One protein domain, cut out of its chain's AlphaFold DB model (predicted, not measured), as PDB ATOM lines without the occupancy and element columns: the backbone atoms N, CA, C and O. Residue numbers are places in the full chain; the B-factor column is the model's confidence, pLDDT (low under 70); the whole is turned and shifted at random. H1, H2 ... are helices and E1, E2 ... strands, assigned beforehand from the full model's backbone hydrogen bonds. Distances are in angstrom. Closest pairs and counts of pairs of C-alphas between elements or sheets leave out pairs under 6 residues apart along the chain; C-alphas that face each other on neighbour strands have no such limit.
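AT A GLANCE: This is residues 22 to 143 of the 405 residues of an uncharacterized protein of Tetrahymena thermophila (strain SB210) (UniProt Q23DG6). A twisted wall of five strands has helix H1 over its E2 and E1 end, while the long hairpin of E4 and E5 packs through E5 on strand E6 and helix H2. Beside H1, the short strands E3 and E8 make a small second sheet. The printed part has 122 residues with two named helices and nine named strands, in the order E1 E2 E3 H1 E4 E5 E6 E7 H2 E8 E9; the large sheet, E2 E1 E9 E6 E7, is mixed, and the class is mixed, helices and strands. It is compact, with a radius of gyration of the C-alphas of 14.4 A and a rounded outline of 42 by 34 by 28 A.

HOW THE PARTS SIT: Start at E1, residues 22 to 27, which forms an antiparallel hairpin with E2, residues 34 to 40; look for N 24 and O 37, 2.8 A apart. On the other side of E1 find its parallel neighbour E9, residues 134 to 141, with N 25 and O 135 at 2.8 A. E6, residues 104 to 110, is antiparallel to E9, with N 107 and O 138 at 2.8 A, and makes a hairpin with the edge strand E7, residues 113 to 115, with N 115 and O 108 at 2.8 A. This sheet is only just strongly twisted, its C-alphas up to 4.3 A off the best plane. E3, residues 47 to 49, is antiparallel to E8, residues 126 to 128, with N 127 and O 48 at 2.8 A. H1, residues 50 to 59, lies over E2 and E1 at a height over the sheet of 9.8 A, across the strands at 68 degrees to E2 on the local plane, which is fitted to just 6 C-alphas; the closest C-alphas of H1 and E2 are Ile 57 and Tyr 39, 6.7 A. E4, residues 69 to 76, and E5, residues 81 to 89, form an antiparallel hairpin, with N 74 and O 83 at 2.9 A. The closest C-alphas of E5 and E6 are Leu 86 and Trp 106, 6.0 A. H2, residues 117 to 123, comes nearest E5 at Asp 118 and Tyr 84, C-alphas 4.8 A apart, and only grazes the large sheet with residues 117 to 120. H1 and H2 only just touch, with 3 pairs of C-alphas within 8 A, the closest Met 51 and Val 121 at 7.0 A. In H1 and H2 every O i to N i+4 pair is within hydrogen-bond range.

IN THESE COORDINATES: Find C-alpha 22 at (-12.885, 11.790, -20.606), where E1 begins; E2 after it is 19.2 A long. H1 runs 13.7 A from C-alpha 50 at (-20.431, 8.656, -27.900). E4 is 22.8 A long and E5 23.8 A. E6 is 18.6 A, and E9, 21.0 A, ends at C-alpha 141, (-23.975, 30.429, -34.503).

THE WHOLE: The C-alphas of Asn 44 and Lys 78 are the two farthest apart, 43.0 A. The printed part has no cut, and its one long link, residues 90 to 103, joins E5 to E6. Mean pLDDT of the printed part is 90.3; look for values under 70 at residues 61 to 66.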
ATOM      1  N   LEU A  22     -12.429  10.873 -19.577       91.38
ATOM      2  CA  LEU A  22     -12.885  11.790 -20.606       91.38
ATOM      3  C   LEU A  22     -13.455  13.030 -19.928       91.38
ATOM      4  O   LEU A  22     -14.290  12.922 -19.030       91.38
ATOM      5  N   ILE A  23     -13.017  14.197 -20.383       92.50
ATOM      6  CA  ILE A  23     -13.495  15.477 -19.873       92.50
ATOM      7  C   ILE A  23     -14.525  16.044 -20.849       92.50
ATOM      8  O   ILE A  23     -14.219  16.283 -22.020       92.50
ATOM      9  N   VAL A  24     -15.738  16.284 -20.356       94.00
ATOM     10  CA  VAL A  24     -16.805  16.979 -21.079       94.00
ATOM     11  C   VAL A  24     -16.984  18.354 -20.461       94.00
ATOM     12  O   VAL A  24     -17.291  18.481 -19.282       94.00
ATOM     13  N   GLN A  25     -16.759  19.390 -21.256       95.94
ATOM     14  CA  GLN A  25     -16.884  20.779 -20.839       95.94
ATOM     15  C   GLN A  25     -18.118  21.403 -21.475       95.94
ATOM     16  O   GLN A  25     -18.386  21.195 -22.655       95.94
ATOM     17  N   ILE A  26     -18.854  22.195 -20.713       96.31
ATOM     18  CA  ILE A  26     -19.983  22.981 -21.204       96.31
ATOM     19  C   ILE A  26     -19.661  24.435 -20.900       96.31
ATOM     20  O   ILE A  26     -19.426  24.782 -19.744       96.31
ATOM     21  N   VAL A  27     -19.606  25.267 -21.936       97.12
ATOM     22  CA  VAL A  27     -19.373  26.705 -21.779       97.12
ATOM     23  C   VAL A  27     -20.724  27.388 -21.611       97.12
ATOM     24  O   VAL A  27     -21.513  27.427 -22.554       97.12
ATOM     25  N   ASP A  28     -20.992  27.905 -20.415       96.25
ATOM     26  CA  ASP A  28     -22.207  28.662 -20.121       96.25
ATOM     27  C   ASP A  28     -22.179  29.999 -20.893       96.25
ATOM     28  O   ASP A  28     -21.268  30.811 -20.696       96.25
ATOM     29  N   PRO A  29     -23.145  30.258 -21.793       96.69
ATOM     30  CA  PRO A  29     -23.139  31.467 -22.604       96.69
ATOM     31  C   PRO A  29     -23.371  32.749 -21.801       96.69
ATOM     32  O   PRO A  29     -22.979  33.817 -22.273       96.69
ATOM     33  N   GLN A  30     -23.992  32.675 -20.620       95.38
ATOM     34  CA  GLN A  30     -24.367  33.859 -19.843       95.38
ATOM     35  C   GLN A  30     -23.171  34.478 -19.113       95.38
ATOM     36  O   GLN A  30     -23.055  35.699 -19.039       95.38
ATOM     37  N   ASN A  31     -22.274  33.645 -18.584       95.69
ATOM     38  CA  ASN A  31     -21.158  34.066 -17.726       95.69
ATOM     39  C   ASN A  31     -19.784  33.554 -18.209       95.69
ATOM     40  O   ASN A  31     -18.774  33.861 -17.578       95.69
ATOM     41  N   GLN A  32     -19.734  32.793 -19.311       95.00
ATOM     42  CA  GLN A  32     -18.526  32.148 -19.851       95.00
ATOM     43  C   GLN A  32     -17.855  31.157 -18.882       95.00
ATOM     44  O   GLN A  32     -16.702  30.766 -19.073       95.00
ATOM     45  N   HIS A  33     -18.570  30.727 -17.842       95.75
ATOM     46  CA  HIS A  33     -18.108  29.716 -16.906       95.75
ATOM     47  C   HIS A  33     -18.093  28.341 -17.580       95.75
ATOM     48  O   HIS A  33     -19.002  27.979 -18.329       95.75
ATOM     49  N   VAL A  34     -17.064  27.546 -17.291       96.06
ATOM     50  CA  VAL A  34     -16.926  26.195 -17.839       96.06
ATOM     51  C   VAL A  34     -17.372  25.180 -16.796       96.06
ATOM     52  O   VAL A  34     -16.723  25.006 -15.767       96.06
ATOM     53  N   VAL A  35     -18.471  24.484 -17.073       93.88
ATOM     54  CA  VAL A  35     -18.901  23.324 -16.287       93.88
ATOM     55  C   VAL A  35     -18.147  22.103 -16.797       93.88
ATOM     56  O   VAL A  35     -18.274  21.737 -17.963       93.88
ATOM     57  N   GLU A  36     -17.344  21.483 -15.936       93.50
ATOM     58  CA  GLU A  36     -16.562  20.296 -16.274       93.50
ATOM     59  C   GLU A  36     -17.185  19.029 -15.683       93.50
ATOM     60  O   GLU A  36     -17.419  18.931 -14.479       93.50
ATOM     61  N   LEU A  37     -17.403  18.038 -16.541       91.50
ATOM     62  CA  LEU A  37     -17.922  16.720 -16.209       91.50
ATOM     63  C   LEU A  37     -16.881  15.677 -16.580       91.50
ATOM     64  O   LEU A  37     -16.265  15.740 -17.645       91.50
ATOM     65  N   LYS A  38     -16.688  14.699 -15.699       90.38
ATOM     66  CA  LYS A  38     -15.715  13.625 -15.903       90.38
ATOM     67  C   LYS A  38     -16.440  12.315 -16.141       90.38
ATOM     68  O   LYS A  38     -17.252  11.890 -15.322       90.38
ATOM     69  N   TYR A  39     -16.112  11.672 -17.252       90.25
ATOM     70  CA  TYR A  39     -16.559  10.329 -17.578       90.25
ATOM     71  C   TYR A  39     -15.421   9.340 -17.356       90.25
ATOM     72  O   TYR A  39     -14.343   9.453 -17.944       90.25
ATOM     73  N   HIS A  40     -15.683   8.364 -16.494       88.25
ATOM     74  CA  HIS A  40     -14.824   7.209 -16.294       88.25
ATOM     75  C   HIS A  40     -15.484   6.045 -17.021       88.25
ATOM     76  O   HIS A  40     -16.621   5.698 -16.710       88.25
ATOM     77  N   GLY A  41     -14.797   5.483 -18.016       83.50
ATOM     78  CA  GLY A  41     -15.357   4.409 -18.828       83.50
ATOM     79  C   GLY A  41     -15.842   3.236 -17.981       83.50
ATOM     80  O   GLY A  41     -15.169   2.815 -17.034       83.50
ATOM     81  N   VAL A  42     -16.999   2.681 -18.344       83.31
ATOM     82  CA  VAL A  42     -17.552   1.500 -17.673       83.31
ATOM     83  C   VAL A  42     -16.538   0.354 -17.749       83.31
ATOM     84  O   VAL A  42     -16.002   0.046 -18.817       83.31
ATOM     85  N   ASN A  43     -16.259  -0.288 -16.611       84.12
ATOM     86  CA  ASN A  43     -15.262  -1.359 -16.484       84.12
ATOM     87  C   ASN A  43     -13.843  -0.953 -16.934       84.12
ATOM     88  O   ASN A  43     -13.115  -1.778 -17.487       84.12
ATOM     89  N   ASN A  44     -13.446   0.308 -16.722       81.31
ATOM     90  CA  ASN A  44     -12.131   0.850 -17.096       81.31
ATOM     91  C   ASN A  44     -11.819   0.769 -18.602       81.31
ATOM     92  O   ASN A  44     -10.651   0.814 -19.007       81.31
ATOM     93  N   LYS A  45     -12.848   0.645 -19.450       86.88
ATOM     94  CA  LYS A  45     -12.678   0.739 -20.901       86.88
ATOM     95  C   LYS A  45     -12.239   2.152 -21.274       86.88
ATOM     96  O   LYS A  45     -12.702   3.127 -20.690       86.88
ATOM     97  N   LYS A  46     -11.345   2.251 -22.260       89.00
ATOM     98  CA  LYS A  46     -10.838   3.533 -22.781       89.00
ATOM     99  C   LYS A  46     -11.527   3.984 -24.070       89.00
ATOM    100  O   LYS A  46     -11.197   5.033 -24.608       89.00
ATOM    101  N   GLU A  47     -12.460   3.175 -24.550       91.88
ATOM    102  CA  GLU A  47     -13.316   3.467 -25.687       91.88
ATOM    103  C   GLU A  47     -14.765   3.184 -25.310       91.88
ATOM    104  O   GLU A  47     -15.054   2.230 -24.582       91.88
ATOM    105  N   ASP A  48     -15.670   4.008 -25.817       93.50
ATOM    106  CA  ASP A  48     -17.106   3.776 -25.719       93.50
ATOM    107  C   ASP A  48     -17.828   4.510 -26.851       93.50
ATOM    108  O   ASP A  48     -17.254   5.373 -27.520       93.50
ATOM    109  N   TYR A  49     -19.083   4.163 -27.086       92.50
ATOM    110  CA  TYR A  49     -19.932   4.883 -28.022       92.50
ATOM    111  C   TYR A  49     -20.267   6.263 -27.473       92.50
ATOM    112  O   TYR A  49     -20.625   6.409 -26.304       92.50
ATOM    113  N   LEU A  50     -20.195   7.282 -28.327       91.25
ATOM    114  CA  LEU A  50     -20.431   8.656 -27.900       91.25
ATOM    115  C   LEU A  50     -21.832   8.855 -27.306       91.25
ATOM    116  O   LEU A  50     -21.982   9.567 -26.318       91.25
ATOM    117  N   MET A  51     -22.835   8.151 -27.833       90.81
ATOM    118  CA  MET A  51     -24.186   8.136 -27.265       90.81
ATOM    119  C   MET A  51     -24.217   7.578 -25.837       90.81
ATOM    120  O   MET A  51     -24.863   8.162 -24.973       90.81
ATOM    121  N   ASN A  52     -23.478   6.502 -25.554       91.38
ATOM    122  CA  ASN A  52     -23.390   5.934 -24.204       91.38
ATOM    123  C   ASN A  52     -22.699   6.893 -23.237       91.38
ATOM    124  O   ASN A  52     -23.153   7.061 -22.105       91.38
ATOM    125  N   ILE A  53     -21.623   7.537 -23.696       91.38
ATOM    126  CA  ILE A  53     -20.896   8.551 -22.931       91.38
ATOM    127  C   ILE A  53     -21.853   9.681 -22.552       91.38
ATOM    128  O   ILE A  53     -21.994   9.991 -21.372       91.38
ATOM    129  N   MET A  54     -22.548  10.263 -23.534       90.88
ATOM    130  CA  MET A  54     -23.480  11.366 -23.291       90.88
ATOM    131  C   MET A  54     -24.636  10.936 -22.394       90.88
ATOM    132  O   MET A  54     -24.947  11.644 -21.444       90.88
ATOM    133  N   ASN A  55     -25.213   9.755 -22.619       89.44
ATOM    134  CA  ASN A  55     -26.305   9.264 -21.784       89.44
ATOM    135  C   ASN A  55     -25.871   9.054 -20.331       89.44
ATOM    136  O   ASN A  55     -26.578   9.450 -19.411       89.44
ATOM    137  N   THR A  56     -24.683   8.485 -20.118       90.31
ATOM    138  CA  THR A  56     -24.145   8.275 -18.767       90.31
ATOM    139  C   THR A  56     -23.844   9.602 -18.082       90.31
ATOM    140  O   THR A  56     -24.089   9.763 -16.892       90.31
ATOM    141  N   ILE A  57     -23.322  10.585 -18.814       89.25
ATOM    142  CA  ILE A  57     -23.030  11.900 -18.243       89.25
ATOM    143  C   ILE A  57     -24.322  12.648 -17.920       89.25
ATOM    144  O   ILE A  57     -24.430  13.245 -16.859       89.25
ATOM    145  N   PHE A  58     -25.307  12.638 -18.804       88.19
ATOM    146  CA  PHE A  58     -26.456  13.528 -18.670       88.19
ATOM    147  C   PHE A  58     -27.646  12.918 -17.934       88.19
ATOM    148  O   PHE A  58     -28.430  13.666 -17.357       88.19
ATOM    149  N   PHE A  59     -27.764  11.590 -17.907       86.81
ATOM    150  CA  PHE A  59     -28.937  10.902 -17.361       86.81
ATOM    151  C   PHE A  59     -28.613   9.871 -16.273       86.81
ATOM    152  O   PHE A  59     -29.529   9.211 -15.794       86.81
ATOM    153  N   ALA A  60     -27.353   9.698 -15.855       83.69
ATOM    154  CA  ALA A  60     -27.065   8.821 -14.720       83.69
ATOM    155  C   ALA A  60     -27.485   9.476 -13.390       83.69
ATOM    156  O   ALA A  60     -26.961  10.528 -13.004       83.69
ATOM    157  N   ASP A  61     -28.379   8.794 -12.670       67.31
ATOM    158  CA  ASP A  61     -29.013   9.250 -11.423       67.31
ATOM    159  C   ASP A  61     -28.021   9.599 -10.300       67.31
ATOM    160  O   ASP A  61     -28.298  10.444  -9.450       67.31
ATOM    161  N   GLU A  62     -26.843   8.971 -10.283       65.62
ATOM    162  CA  GLU A  62     -25.969   8.986  -9.106       65.62
ATOM    163  C   GLU A  62     -25.148  10.274  -8.923       65.62
ATOM    164  O   GLU A  62     -24.638  10.511  -7.825       65.62
ATOM    165  N   LYS A  63     -24.955  11.103  -9.964       57.97
ATOM    166  CA  LYS A  63     -24.004  12.240  -9.893       57.97
ATOM    167  C   LYS A  63     -24.452  13.548 -10.540       57.97
ATOM    168  O   LYS A  63     -23.924  14.592 -10.161       57.97
ATOM    169  N   ASN A  64     -25.406  13.524 -11.472       58.28
ATOM    170  CA  ASN A  64     -25.634  14.654 -12.383       58.28
ATOM    171  C   ASN A  64     -27.048  15.244 -12.341       58.28
ATOM    172  O   ASN A  64     -27.453  15.920 -13.283       58.28
ATOM    173  N   SER A  65     -27.750  15.123 -11.210       55.56
ATOM    174  CA  SER A  65     -29.079  15.717 -10.952       55.56
ATOM    175  C   SER A  65     -29.166  17.256 -11.063       55.56
ATOM    176  O   SER A  65     -30.161  17.852 -10.666       55.56
ATOM    177  N   LYS A  66     -28.137  17.926 -11.597       69.88
ATOM    178  CA  LYS A  66     -28.030  19.385 -11.713       69.88
ATOM    179  C   LYS A  66     -27.980  19.918 -13.143       69.88
ATOM    180  O   LYS A  66     -28.015  21.134 -13.305       69.88
ATOM    181  N   ILE A  67     -27.860  19.069 -14.163       86.00
ATOM    182  CA  ILE A  67     -27.706  19.555 -15.540       86.00
ATOM    183  C   ILE A  67     -29.036  19.429 -16.261       86.00
ATOM    184  O   ILE A  67     -29.433  18.342 -16.664       86.00
ATOM    185  N   ASP A  68     -29.714  20.563 -16.421       89.94
ATOM    186  CA  ASP A  68     -30.860  20.655 -17.315       89.94
ATOM    187  C   ASP A  68     -30.384  20.453 -18.755       89.94
ATOM    188  O   ASP A  68     -29.531  21.195 -19.251       89.94
ATOM    189  N   ILE A  69     -30.911  19.418 -19.401       92.62
ATOM    190  CA  ILE A  69     -30.570  19.048 -20.766       92.62
ATOM    191  C   ILE A  69     -31.791  18.477 -21.478       92.62
ATOM    192  O   ILE A  69     -32.537  17.668 -20.929       92.62
ATOM    193  N   CYS A  70     -31.992  18.897 -22.721       93.81
ATOM    194  CA  CYS A  70     -33.086  18.442 -23.561       93.81
ATOM    195  C   CYS A  70     -32.592  18.260 -24.997       93.81
ATOM    196  O   CYS A  70     -32.202  19.225 -25.659       93.81
ATOM    197  N   PHE A  71     -32.621  17.018 -25.479       92.94
ATOM    198  CA  PHE A  71     -32.408  16.693 -26.887       92.94
ATOM    199  C   PHE A  71     -33.749  16.704 -27.615       92.94
ATOM    200  O   PHE A  71     -34.753  16.250 -27.072       92.94
ATOM    201  N   ASN A  72     -33.763  17.203 -28.848       94.00
ATOM    202  CA  ASN A  72     -34.963  17.227 -29.671       94.00
ATOM    203  C   ASN A  72     -34.638  16.793 -31.104       94.00
ATOM    204  O   ASN A  72     -33.484  16.827 -31.541       94.00
ATOM    205  N   SER A  73     -35.666  16.367 -31.829       94.56
ATOM    206  CA  SER A  73     -35.567  15.957 -33.223       94.56
ATOM    207  C   SER A  73     -36.598  16.694 -34.062       94.56
ATOM    208  O   SER A  73     -37.771  16.740 -33.694       94.56
ATOM    209  N   LEU A  74     -36.182  17.211 -35.214       93.88
ATOM    210  CA  LEU A  74     -37.067  17.867 -36.170       93.88
ATOM    211  C   LEU A  74     -37.074  17.086 -37.482       93.88
ATOM    212  O   LEU A  74     -36.031  16.891 -38.100       93.88
ATOM    213  N   TYR A  75     -38.256  16.652 -37.916       93.81
ATOM    214  CA  TYR A  75     -38.414  15.996 -39.210       93.81
ATOM    215  C   TYR A  75     -38.304  17.015 -40.349       93.81
ATOM    216  O   TYR A  75     -39.059  17.989 -40.405       93.81
ATOM    217  N   CYS A  76     -37.377  16.777 -41.274       90.56
ATOM    218  CA  CYS A  76     -37.217  17.552 -42.491       90.56
ATOM    219  C   CYS A  76     -37.785  16.775 -43.676       90.56
ATOM    220  O   CYS A  76     -37.230  15.769 -44.108       90.56
ATOM    221  N   LYS A  77     -38.866  17.299 -44.260       93.25
ATOM    222  CA  LYS A  77     -39.506  16.695 -45.436       93.25
ATOM    223  C   LYS A  77     -38.622  16.720 -46.691       93.25
ATOM    224  O   LYS A  77     -38.815  15.895 -47.572       93.25
ATOM    225  N   LYS A  78     -37.690  17.677 -46.803       91.69
ATOM    226  CA  LYS A  78     -36.808  17.792 -47.981       91.69
ATOM    227  C   LYS A  78     -35.830  16.624 -48.069       91.69
ATOM    228  O   LYS A  78     -35.614  16.106 -49.157       91.69
ATOM    229  N   ASP A  79     -35.310  16.217 -46.918       89.38
ATOM    230  CA  ASP A  79     -34.288  15.178 -46.801       89.38
ATOM    231  C   ASP A  79     -34.888  13.836 -46.337       89.38
ATOM    232  O   ASP A  79     -34.150  12.880 -46.122       89.38
ATOM    233  N   ASP A  80     -36.213  13.794 -46.140       92.38
ATOM    234  CA  ASP A  80     -36.993  12.670 -45.604       92.38
ATOM    235  C   ASP A  80     -36.358  12.013 -44.363       92.38
ATOM    236  O   ASP A  80     -36.243  10.793 -44.247       92.38
ATOM    237  N   ARG A  81     -35.891  12.841 -43.420       91.69
ATOM    238  CA  ARG A  81     -35.196  12.370 -42.213       91.69
ATOM    239  C   ARG A  81     -35.420  13.273 -41.010       91.69
ATOM    240  O   ARG A  81     -35.778  14.443 -41.143       91.69
ATOM    241  N   TYR A  82     -35.181  12.728 -39.822       92.75
ATOM    242  CA  TYR A  82     -35.113  13.502 -38.585       92.75
ATOM    243  C   TYR A  82     -33.708  14.073 -38.406       92.75
ATOM    244  O   TYR A  82     -32.739  13.329 -38.495       92.75
ATOM    245  N   HIS A  83     -33.613  15.369 -38.114       92.06
ATOM    246  CA  HIS A  83     -32.382  15.991 -37.639       92.06
ATOM    247  C   HIS A  83     -32.403  16.080 -36.124       92.06
ATOM    248  O   HIS A  83     -33.367  16.590 -35.544       92.06
ATOM    249  N   TYR A  84     -31.325  15.631 -35.494       92.81
ATOM    250  CA  TYR A  84     -31.167  15.668 -34.046       92.81
ATOM    251  C   TYR A  84     -30.329  16.870 -33.624       92.81
ATOM    252  O   TYR A  84     -29.271  17.136 -34.186       92.81
ATOM    253  N   TYR A  85     -30.761  17.566 -32.576       93.44
ATOM    254  CA  TYR A  85     -30.014  18.674 -31.987       93.44
ATOM    255  C   TYR A  85     -30.280  18.773 -30.487       93.44
ATOM    256  O   TYR A  85     -31.234  18.205 -29.947       93.44
ATOM    257  N   LEU A  86     -29.420  19.518 -29.802       95.12
ATOM    258  CA  LEU A  86     -29.603  19.821 -28.395       95.12
ATOM    259  C   LEU A  86     -30.433  21.103 -28.253       95.12
ATOM    260  O   LEU A  86     -29.960  22.193 -28.569       95.12
ATOM    261  N   TYR A  87     -31.689  20.953 -27.828       95.69
ATOM    262  CA  TYR A  87     -32.659  22.044 -27.703       95.69
ATOM    263  C   TYR A  87     -32.334  22.966 -26.530       95.69
ATOM    264  O   TYR A  87     -32.388  24.185 -26.683       95.69
ATOM    265  N   ARG A  88     -31.993  22.387 -25.375       96.31
ATOM    266  CA  ARG A  88     -31.702  23.130 -24.148       96.31
ATOM    267  C   ARG A  88     -30.556  22.480 -23.391       96.31
ATOM    268  O   ARG A  88     -30.506  21.256 -23.294       96.31
ATOM    269  N   LEU A  89     -29.658  23.299 -22.859       95.62
ATOM    270  CA  LEU A  89     -28.589  22.877 -21.959       95.62
ATOM    271  C   LEU A  89     -28.326  24.002 -20.956       95.62
ATOM    272  O   LEU A  89     -28.264  25.165 -21.347       95.62
ATOM    273  N   LEU A  90     -28.206  23.667 -19.669       94.25
ATOM    274  CA  LEU A  90     -28.079  24.644 -18.577       94.25
ATOM    275  C   LEU A  90     -29.203  25.703 -18.590       94.25
ATOM    276  O   LEU A  90     -28.946  26.884 -18.375       94.25
ATOM    277  N   ASN A  91     -30.452  25.295 -18.859       94.62
ATOM    278  CA  ASN A  91     -31.616  26.180 -19.014       94.62
ATOM    279  C   ASN A  91     -31.513  27.219 -20.150       94.62
ATOM    280  O   ASN A  91     -32.329  28.138 -20.205       94.62
ATOM    281  N   VAL A  92     -30.556  27.085 -21.074       96.56
ATOM    282  CA  VAL A  92     -30.450  27.960 -22.250       96.56
ATOM    283  C   VAL A  92     -30.910  27.213 -23.495       96.56
ATOM    284  O   VAL A  92     -30.323  26.201 -23.895       96.56
ATOM    285  N   GLU A  93     -31.987  27.719 -24.086       97.44
ATOM    286  CA  GLU A  93     -32.606  27.191 -25.299       97.44
ATOM    287  C   GLU A  93     -31.919  27.721 -26.563       97.44
ATOM    288  O   GLU A  93     -31.317  28.796 -26.562       97.44
ATOM    289  N   ILE A  94     -32.018  26.968 -27.659       97.19
ATOM    290  CA  ILE A  94     -31.593  27.445 -28.981       97.19
ATOM    291  C   ILE A  94     -32.431  28.643 -29.443       97.19
ATOM    292  O   ILE A  94     -33.616  28.746 -29.138       97.19
ATOM    293  N   GLU A  95     -31.836  29.535 -30.238       97.44
ATOM    294  CA  GLU A  95     -32.506  30.778 -30.649       97.44
ATOM    295  C   GLU A  95     -33.687  30.546 -31.612       97.44
ATOM    296  O   GLU A  95     -34.630  31.336 -31.626       97.44
ATOM    297  N   ASN A  96     -33.660  29.481 -32.426       95.88
ATOM    298  CA  ASN A  96     -34.741  29.173 -33.368       95.88
ATOM    299  C   ASN A  96     -35.091  27.681 -33.397       95.88
ATOM    300  O   ASN A  96     -34.447  26.883 -34.065       95.88
ATOM    301  N   VAL A  97     -36.189  27.312 -32.743       93.31
ATOM    302  CA  VAL A  97     -36.650  25.916 -32.645       93.31
ATOM    303  C   VAL A  97     -37.125  25.343 -33.982       93.31
ATOM    304  O   VAL A  97     -36.944  24.159 -34.247       93.31
ATOM    305  N   LYS A  98     -37.738  26.173 -34.837       92.38
ATOM    306  CA  LYS A  98     -38.301  25.731 -36.126       92.38
ATOM    307  C   LYS A  98     -37.228  25.572 -37.199       92.38
ATOM    308  O   LYS A  98     -37.409  24.796 -38.132       92.38
ATOM    309  N   GLN A  99     -36.142  26.337 -37.093       92.81
ATOM    310  CA  GLN A  99     -34.986  26.271 -37.985       92.81
ATOM    311  C   GLN A  99     -33.694  26.378 -37.157       92.81
ATOM    312  O   GLN A  99     -33.079  27.445 -37.137       92.81
ATOM    313  N   PRO A 100     -33.259  25.293 -36.483       92.62
ATOM    314  CA  PRO A 100     -32.137  25.321 -35.536       92.62
ATOM    315  C   PRO A 100     -30.867  25.967 -36.093       92.62
ATOM    316  O   PRO A 100     -30.264  26.822 -35.449       92.62
ATOM    317  N   TYR A 101     -30.511  25.633 -37.334       91.25
ATOM    318  CA  TYR A 101     -29.305  26.128 -37.996       91.25
ATOM    319  C   TYR A 101     -29.357  27.614 -38.400       91.25
ATOM    320  O   TYR A 101     -28.340  28.154 -38.830       91.25
ATOM    321  N   SER A 102     -30.505  28.296 -38.288       92.88
ATOM    322  CA  SER A 102     -30.614  29.723 -38.630       92.88
ATOM    323  C   SER A 102     -30.192  30.659 -37.488       92.88
ATOM    324  O   SER A 102     -30.025  31.857 -37.723       92.88
ATOM    325  N   GLY A 103     -30.077  30.147 -36.259       94.25
ATOM    326  CA  GLY A 103     -29.733  30.912 -35.056       94.25
ATOM    327  C   GLY A 103     -28.494  30.363 -34.350       94.25
ATOM    328  O   GLY A 103     -27.718  29.592 -34.922       94.25
ATOM    329  N   LYS A 104     -28.294  30.768 -33.094       96.62
ATOM    330  CA  LYS A 104     -27.356  30.079 -32.203       96.62
ATOM    331  C   LYS A 104     -27.946  28.777 -31.685       96.62
ATOM    332  O   LYS A 104     -29.119  28.707 -31.312       96.62
ATOM    333  N   LEU A 105     -27.088  27.766 -31.636       96.44
ATOM    334  CA  LEU A 105     -27.396  26.450 -31.108       96.44
ATOM    335  C   LEU A 105     -26.196  25.875 -30.355       96.44
ATOM    336  O   LEU A 105     -25.093  26.422 -30.377       96.44
ATOM    337  N   TRP A 106     -26.430  24.765 -29.667       96.69
ATOM    338  CA  TRP A 106     -25.392  24.032 -28.957       96.69
ATOM    339  C   TRP A 106     -24.583  23.172 -29.927       96.69
ATOM    340  O   TRP A 106     -25.053  22.138 -30.397       96.69
ATOM    341  N   VAL A 107     -23.363  23.609 -30.228       95.44
ATOM    342  CA  VAL A 107     -22.430  22.917 -31.119       95.44
ATOM    343  C   VAL A 107     -21.499  22.040 -30.293       95.44
ATOM    344  O   VAL A 107     -20.879  22.487 -29.320       95.44
ATOM    345  N   LEU A 108     -21.398  20.777 -30.698       94.56
ATOM    346  CA  LEU A 108     -20.509  19.805 -30.090       94.56
ATOM    347  C   LEU A 108     -19.125  19.892 -30.722       94.56
ATOM    348  O   LEU A 108     -18.973  19.842 -31.935       94.56
ATOM    349  N   TYR A 109     -18.100  19.951 -29.889       94.69
ATOM    350  CA  TYR A 109     -16.709  19.899 -30.293       94.69
ATOM    351  C   TYR A 109     -16.053  18.649 -29.731       94.69
ATOM    352  O   TYR A 109     -16.079  18.410 -28.526       94.69
ATOM    353  N   ILE A 110     -15.386  17.891 -30.593       91.88
ATOM    354  CA  ILE A 110     -14.584  16.733 -30.211       91.88
ATOM    355  C   ILE A 110     -13.145  17.024 -30.607       91.88
ATOM    356  O   ILE A 110     -12.861  17.272 -31.776       91.88
ATOM    357  N   GLN A 111     -12.228  17.026 -29.633       89.94
ATOM    358  CA  GLN A 111     -10.818  17.381 -29.866       89.94
ATOM    359  C   GLN A 111     -10.661  18.725 -30.609       89.94
ATOM    360  O   GLN A 111      -9.882  18.849 -31.551       89.94
ATOM    361  N   ASN A 112     -11.428  19.735 -30.184       91.44
ATOM    362  CA  ASN A 112     -11.479  21.080 -30.775       91.44
ATOM    363  C   ASN A 112     -11.984  21.149 -32.228       91.44
ATOM    364  O   ASN A 112     -11.886  22.209 -32.842       91.44
ATOM    365  N   LYS A 113     -12.556  20.070 -32.769       91.50
ATOM    366  CA  LYS A 113     -13.224  20.075 -34.075       91.50
ATOM    367  C   LYS A 113     -14.738  20.068 -33.888       91.50
ATOM    368  O   LYS A 113     -15.209  19.240 -33.104       91.50
ATOM    369  N   PRO A 114     -15.489  20.948 -34.567       92.81
ATOM    370  CA  PRO A 114     -16.939  20.915 -34.502       92.81
ATOM    371  C   PRO A 114     -17.459  19.626 -35.142       92.81
ATOM    372  O   PRO A 114     -16.924  19.156 -36.149       92.81
ATOM    373  N   MET A 115     -18.493  19.059 -34.536       90.38
ATOM    374  CA  MET A 115     -19.161  17.837 -34.955       90.38
ATOM    375  C   MET A 115     -20.671  18.070 -34.994       90.38
ATOM    376  O   MET A 115     -21.227  18.739 -34.122       90.38
ATOM    377  N   ASP A 116     -21.329  17.494 -35.996       89.06
ATOM    378  CA  ASP A 116     -22.778  17.527 -36.122       89.06
ATOM    379  C   ASP A 116     -23.355  16.452 -35.217       89.06
ATOM    380  O   ASP A 116     -22.978  15.276 -35.296       89.06
ATOM    381  N   TRP A 117     -24.276  16.856 -34.355       89.75
ATOM    382  CA  TRP A 117     -24.956  15.916 -33.485       89.75
ATOM    383  C   TRP A 117     -25.770  14.904 -34.296       89.75
ATOM    384  O   TRP A 117     -25.744  13.716 -33.978       89.75
ATOM    385  N   ASP A 118     -26.397  15.339 -35.392       88.62
ATOM    386  CA  ASP A 118     -27.145  14.463 -36.298       88.62
ATOM    387  C   ASP A 118     -26.237  13.357 -36.868       88.62
ATOM    388  O   ASP A 118     -26.556  12.166 -36.840       88.62
ATOM    389  N   GLN A 119     -25.025  13.717 -37.300       87.25
ATOM    390  CA  GLN A 119     -24.036  12.753 -37.785       87.25
ATOM    391  C   GLN A 119     -23.590  11.775 -36.692       87.25
ATOM    392  O   GLN A 119     -23.425  10.583 -36.961       87.25
ATOM    393  N   ILE A 120     -23.390  12.252 -35.464       88.69
ATOM    394  CA  ILE A 120     -22.983  11.409 -34.335       88.69
ATOM    395  C   ILE A 120     -24.056  10.378 -33.999       88.69
ATOM    396  O   ILE A 120     -23.727   9.202 -33.832       88.69
ATOM    397  N   VAL A 121     -25.321  10.801 -33.937       88.56
ATOM    398  CA  VAL A 121     -26.457   9.911 -33.666       88.56
ATOM    399  C   VAL A 121     -26.562   8.846 -34.759       88.56
ATOM    400  O   VAL A 121     -26.650   7.660 -34.450       88.56
ATOM    401  N   ASN A 122     -26.460   9.247 -36.030       87.38
ATOM    402  CA  ASN A 122     -26.598   8.336 -37.168       87.38
ATOM    403  C   ASN A 122     -25.430   7.347 -37.309       87.38
ATOM    404  O   ASN A 122     -25.628   6.199 -37.700       87.38
ATOM    405  N   THR A 123     -24.202   7.776 -37.013       87.75
ATOM    406  CA  THR A 123     -23.011   6.917 -37.150       87.75
ATOM    407  C   THR A 123     -22.740   6.065 -35.919       87.75
ATOM    408  O   THR A 123     -21.999   5.088 -36.020       87.75
ATOM    409  N   ASN A 124     -23.307   6.436 -34.764       83.75
ATOM    410  CA  ASN A 124     -22.994   5.859 -33.461       83.75
ATOM    411  C   ASN A 124     -21.474   5.681 -33.283       83.75
ATOM    412  O   ASN A 124     -20.961   4.577 -33.091       83.75
ATOM    413  N   GLN A 125     -20.728   6.774 -33.442       86.31
ATOM    414  CA  GLN A 125     -19.270   6.727 -33.478       86.31
ATOM    415  C   GLN A 125     -18.683   6.268 -32.129       86.31
ATOM    416  O   GLN A 125     -19.027   6.791 -31.064       86.31
ATOM    417  N   LYS A 126     -17.743   5.313 -32.175       90.25
ATOM    418  CA  LYS A 126     -16.882   4.990 -31.029       90.25
ATOM    419  C   LYS A 126     -15.863   6.099 -30.803       90.25
ATOM    420  O   LYS A 126     -15.187   6.533 -31.734       90.25
ATOM    421  N   PHE A 127     -15.710   6.501 -29.552       89.69
ATOM    422  CA  PHE A 127     -14.757   7.507 -29.133       89.69
ATOM    423  C   PHE A 127     -13.687   6.881 -28.233       89.69
ATOM    424  O   PHE A 127     -13.994   6.376 -27.155       89.69
ATOM    425  N   ASP A 128     -12.432   6.915 -28.686       90.19
ATOM    426  CA  ASP A 128     -11.262   6.510 -27.904       90.19
ATOM    427  C   ASP A 128     -10.752   7.708 -27.089       90.19
ATOM    428  O   ASP A 128     -10.218   8.682 -27.628       90.19
ATOM    429  N   PHE A 129     -10.920   7.632 -25.772       88.12
ATOM    430  CA  PHE A 129     -10.467   8.635 -24.813       88.12
ATOM    431  C   PHE A 129      -9.214   8.195 -24.043       88.12
ATOM    432  O   PHE A 129      -8.832   8.853 -23.074       88.12
ATOM    433  N   SER A 130      -8.514   7.149 -24.501       85.69
ATOM    434  CA  SER A 130      -7.255   6.670 -23.907       85.69
ATOM    435  C   SER A 130      -6.141   7.717 -23.853       85.69
ATOM    436  O   SER A 130      -5.222   7.589 -23.046       85.69
ATOM    437  N   LYS A 131      -6.215   8.746 -24.707       79.69
ATOM    438  CA  LYS A 131      -5.229   9.832 -24.822       79.69
ATOM    439  C   LYS A 131      -5.662  11.133 -24.137       79.69
ATOM    440  O   LYS A 131      -5.098  12.180 -24.438       79.69
ATOM    441  N   GLY A 132      -6.657  11.084 -23.252       76.69
ATOM    442  CA  GLY A 132      -7.238  12.285 -22.651       76.69
ATOM    443  C   GLY A 132      -8.196  12.962 -23.625       76.69
ATOM    444  O   GLY A 132      -7.918  14.030 -24.170       76.69
ATOM    445  N   GLY A 133      -9.324  12.298 -23.883       85.75
ATOM    446  CA  GLY A 133     -10.370  12.856 -24.730       85.75
ATOM    447  C   GLY A 133     -10.968  14.120 -24.108       85.75
ATOM    448  O   GLY A 133     -11.208  14.180 -22.902       85.75
ATOM    449  N   LYS A 134     -11.221  15.123 -24.952       92.69
ATOM    450  CA  LYS A 134     -11.922  16.348 -24.577       92.69
ATOM    451  C   LYS A 134     -13.107  16.561 -25.502       92.69
ATOM    452  O   LYS A 134     -12.945  16.600 -26.726       92.69
ATOM    453  N   ILE A 135     -14.267  16.733 -24.890       94.88
ATOM    454  CA  ILE A 135     -15.502  17.126 -25.549       94.88
ATOM    455  C   ILE A 135     -15.910  18.488 -25.003       94.88
ATOM    456  O   ILE A 135     -15.779  18.732 -23.805       94.88
ATOM    457  N   VAL A 136     -16.380  19.382 -25.866       96.25
ATOM    458  CA  VAL A 136     -16.847  20.710 -25.460       96.25
ATOM    459  C   VAL A 136     -18.187  21.015 -26.112       96.25
ATOM    460  O   VAL A 136     -18.313  20.889 -27.323       96.25
ATOM    461  N   TRP A 137     -19.162  21.460 -25.334       96.69
ATOM    462  CA  TRP A 137     -20.392  22.067 -25.835       96.69
ATOM    463  C   TRP A 137     -20.270  23.586 -25.767       96.69
ATOM    464  O   TRP A 137     -19.930  24.141 -24.717       96.69
ATOM    465  N   LYS A 138     -20.534  24.256 -26.890       97.25
ATOM    466  CA  LYS A 138     -20.534  25.721 -26.998       97.25
ATOM    467  C   LYS A 138     -21.843  26.207 -27.595       97.25
ATOM    468  O   LYS A 138     -22.363  25.581 -28.513       97.25
ATOM    469  N   PHE A 139     -22.349  27.329 -27.098       97.56
ATOM    470  CA  PHE A 139     -23.540  27.969 -27.642       97.56
ATOM    471  C   PHE A 139     -23.147  29.068 -28.632       97.56
ATOM    472  O   PHE A 139     -22.716  30.155 -28.244       97.56
ATOM    473  N   GLU A 140     -23.255  28.780 -29.923       96.06
ATOM    474  CA  GLU A 140     -22.737  29.653 -30.977       96.06
ATOM    475  C   GLU A 140     -23.536  29.520 -32.273       96.06
ATOM    476  O   GLU A 140     -24.379  28.637 -32.432       96.06
ATOM    477  N   LYS A 141     -23.304  30.448 -33.205       94.88
ATOM    478  CA  LYS A 141     -23.975  30.429 -34.503       94.88
ATOM    479  C   LYS A 141     -23.390  29.305 -35.343       94.88
ATOM    480  O   LYS A 141     -22.179  29.258 -35.547       94.88
ATOM    481  N   TYR A 142     -24.255  28.462 -35.886       88.19
ATOM    482  CA  TYR A 142     -23.829  27.440 -36.827       88.19
ATOM    483  C   TYR A 142     -23.371  28.108 -38.125       88.19
ATOM    484  O   TYR A 142     -24.153  28.766 -38.812       88.19
ATOM    485  N   THR A 143     -22.075  28.027 -38.424       85.94
ATOM    486  CA  THR A 143     -21.499  28.682 -39.605       85.94
ATOM    487  C   THR A 143     -21.335  27.697 -40.747       85.94
ATOM    488  O   THR A 143     -21.202  26.494 -40.539       85.94
TER     489      THR A 143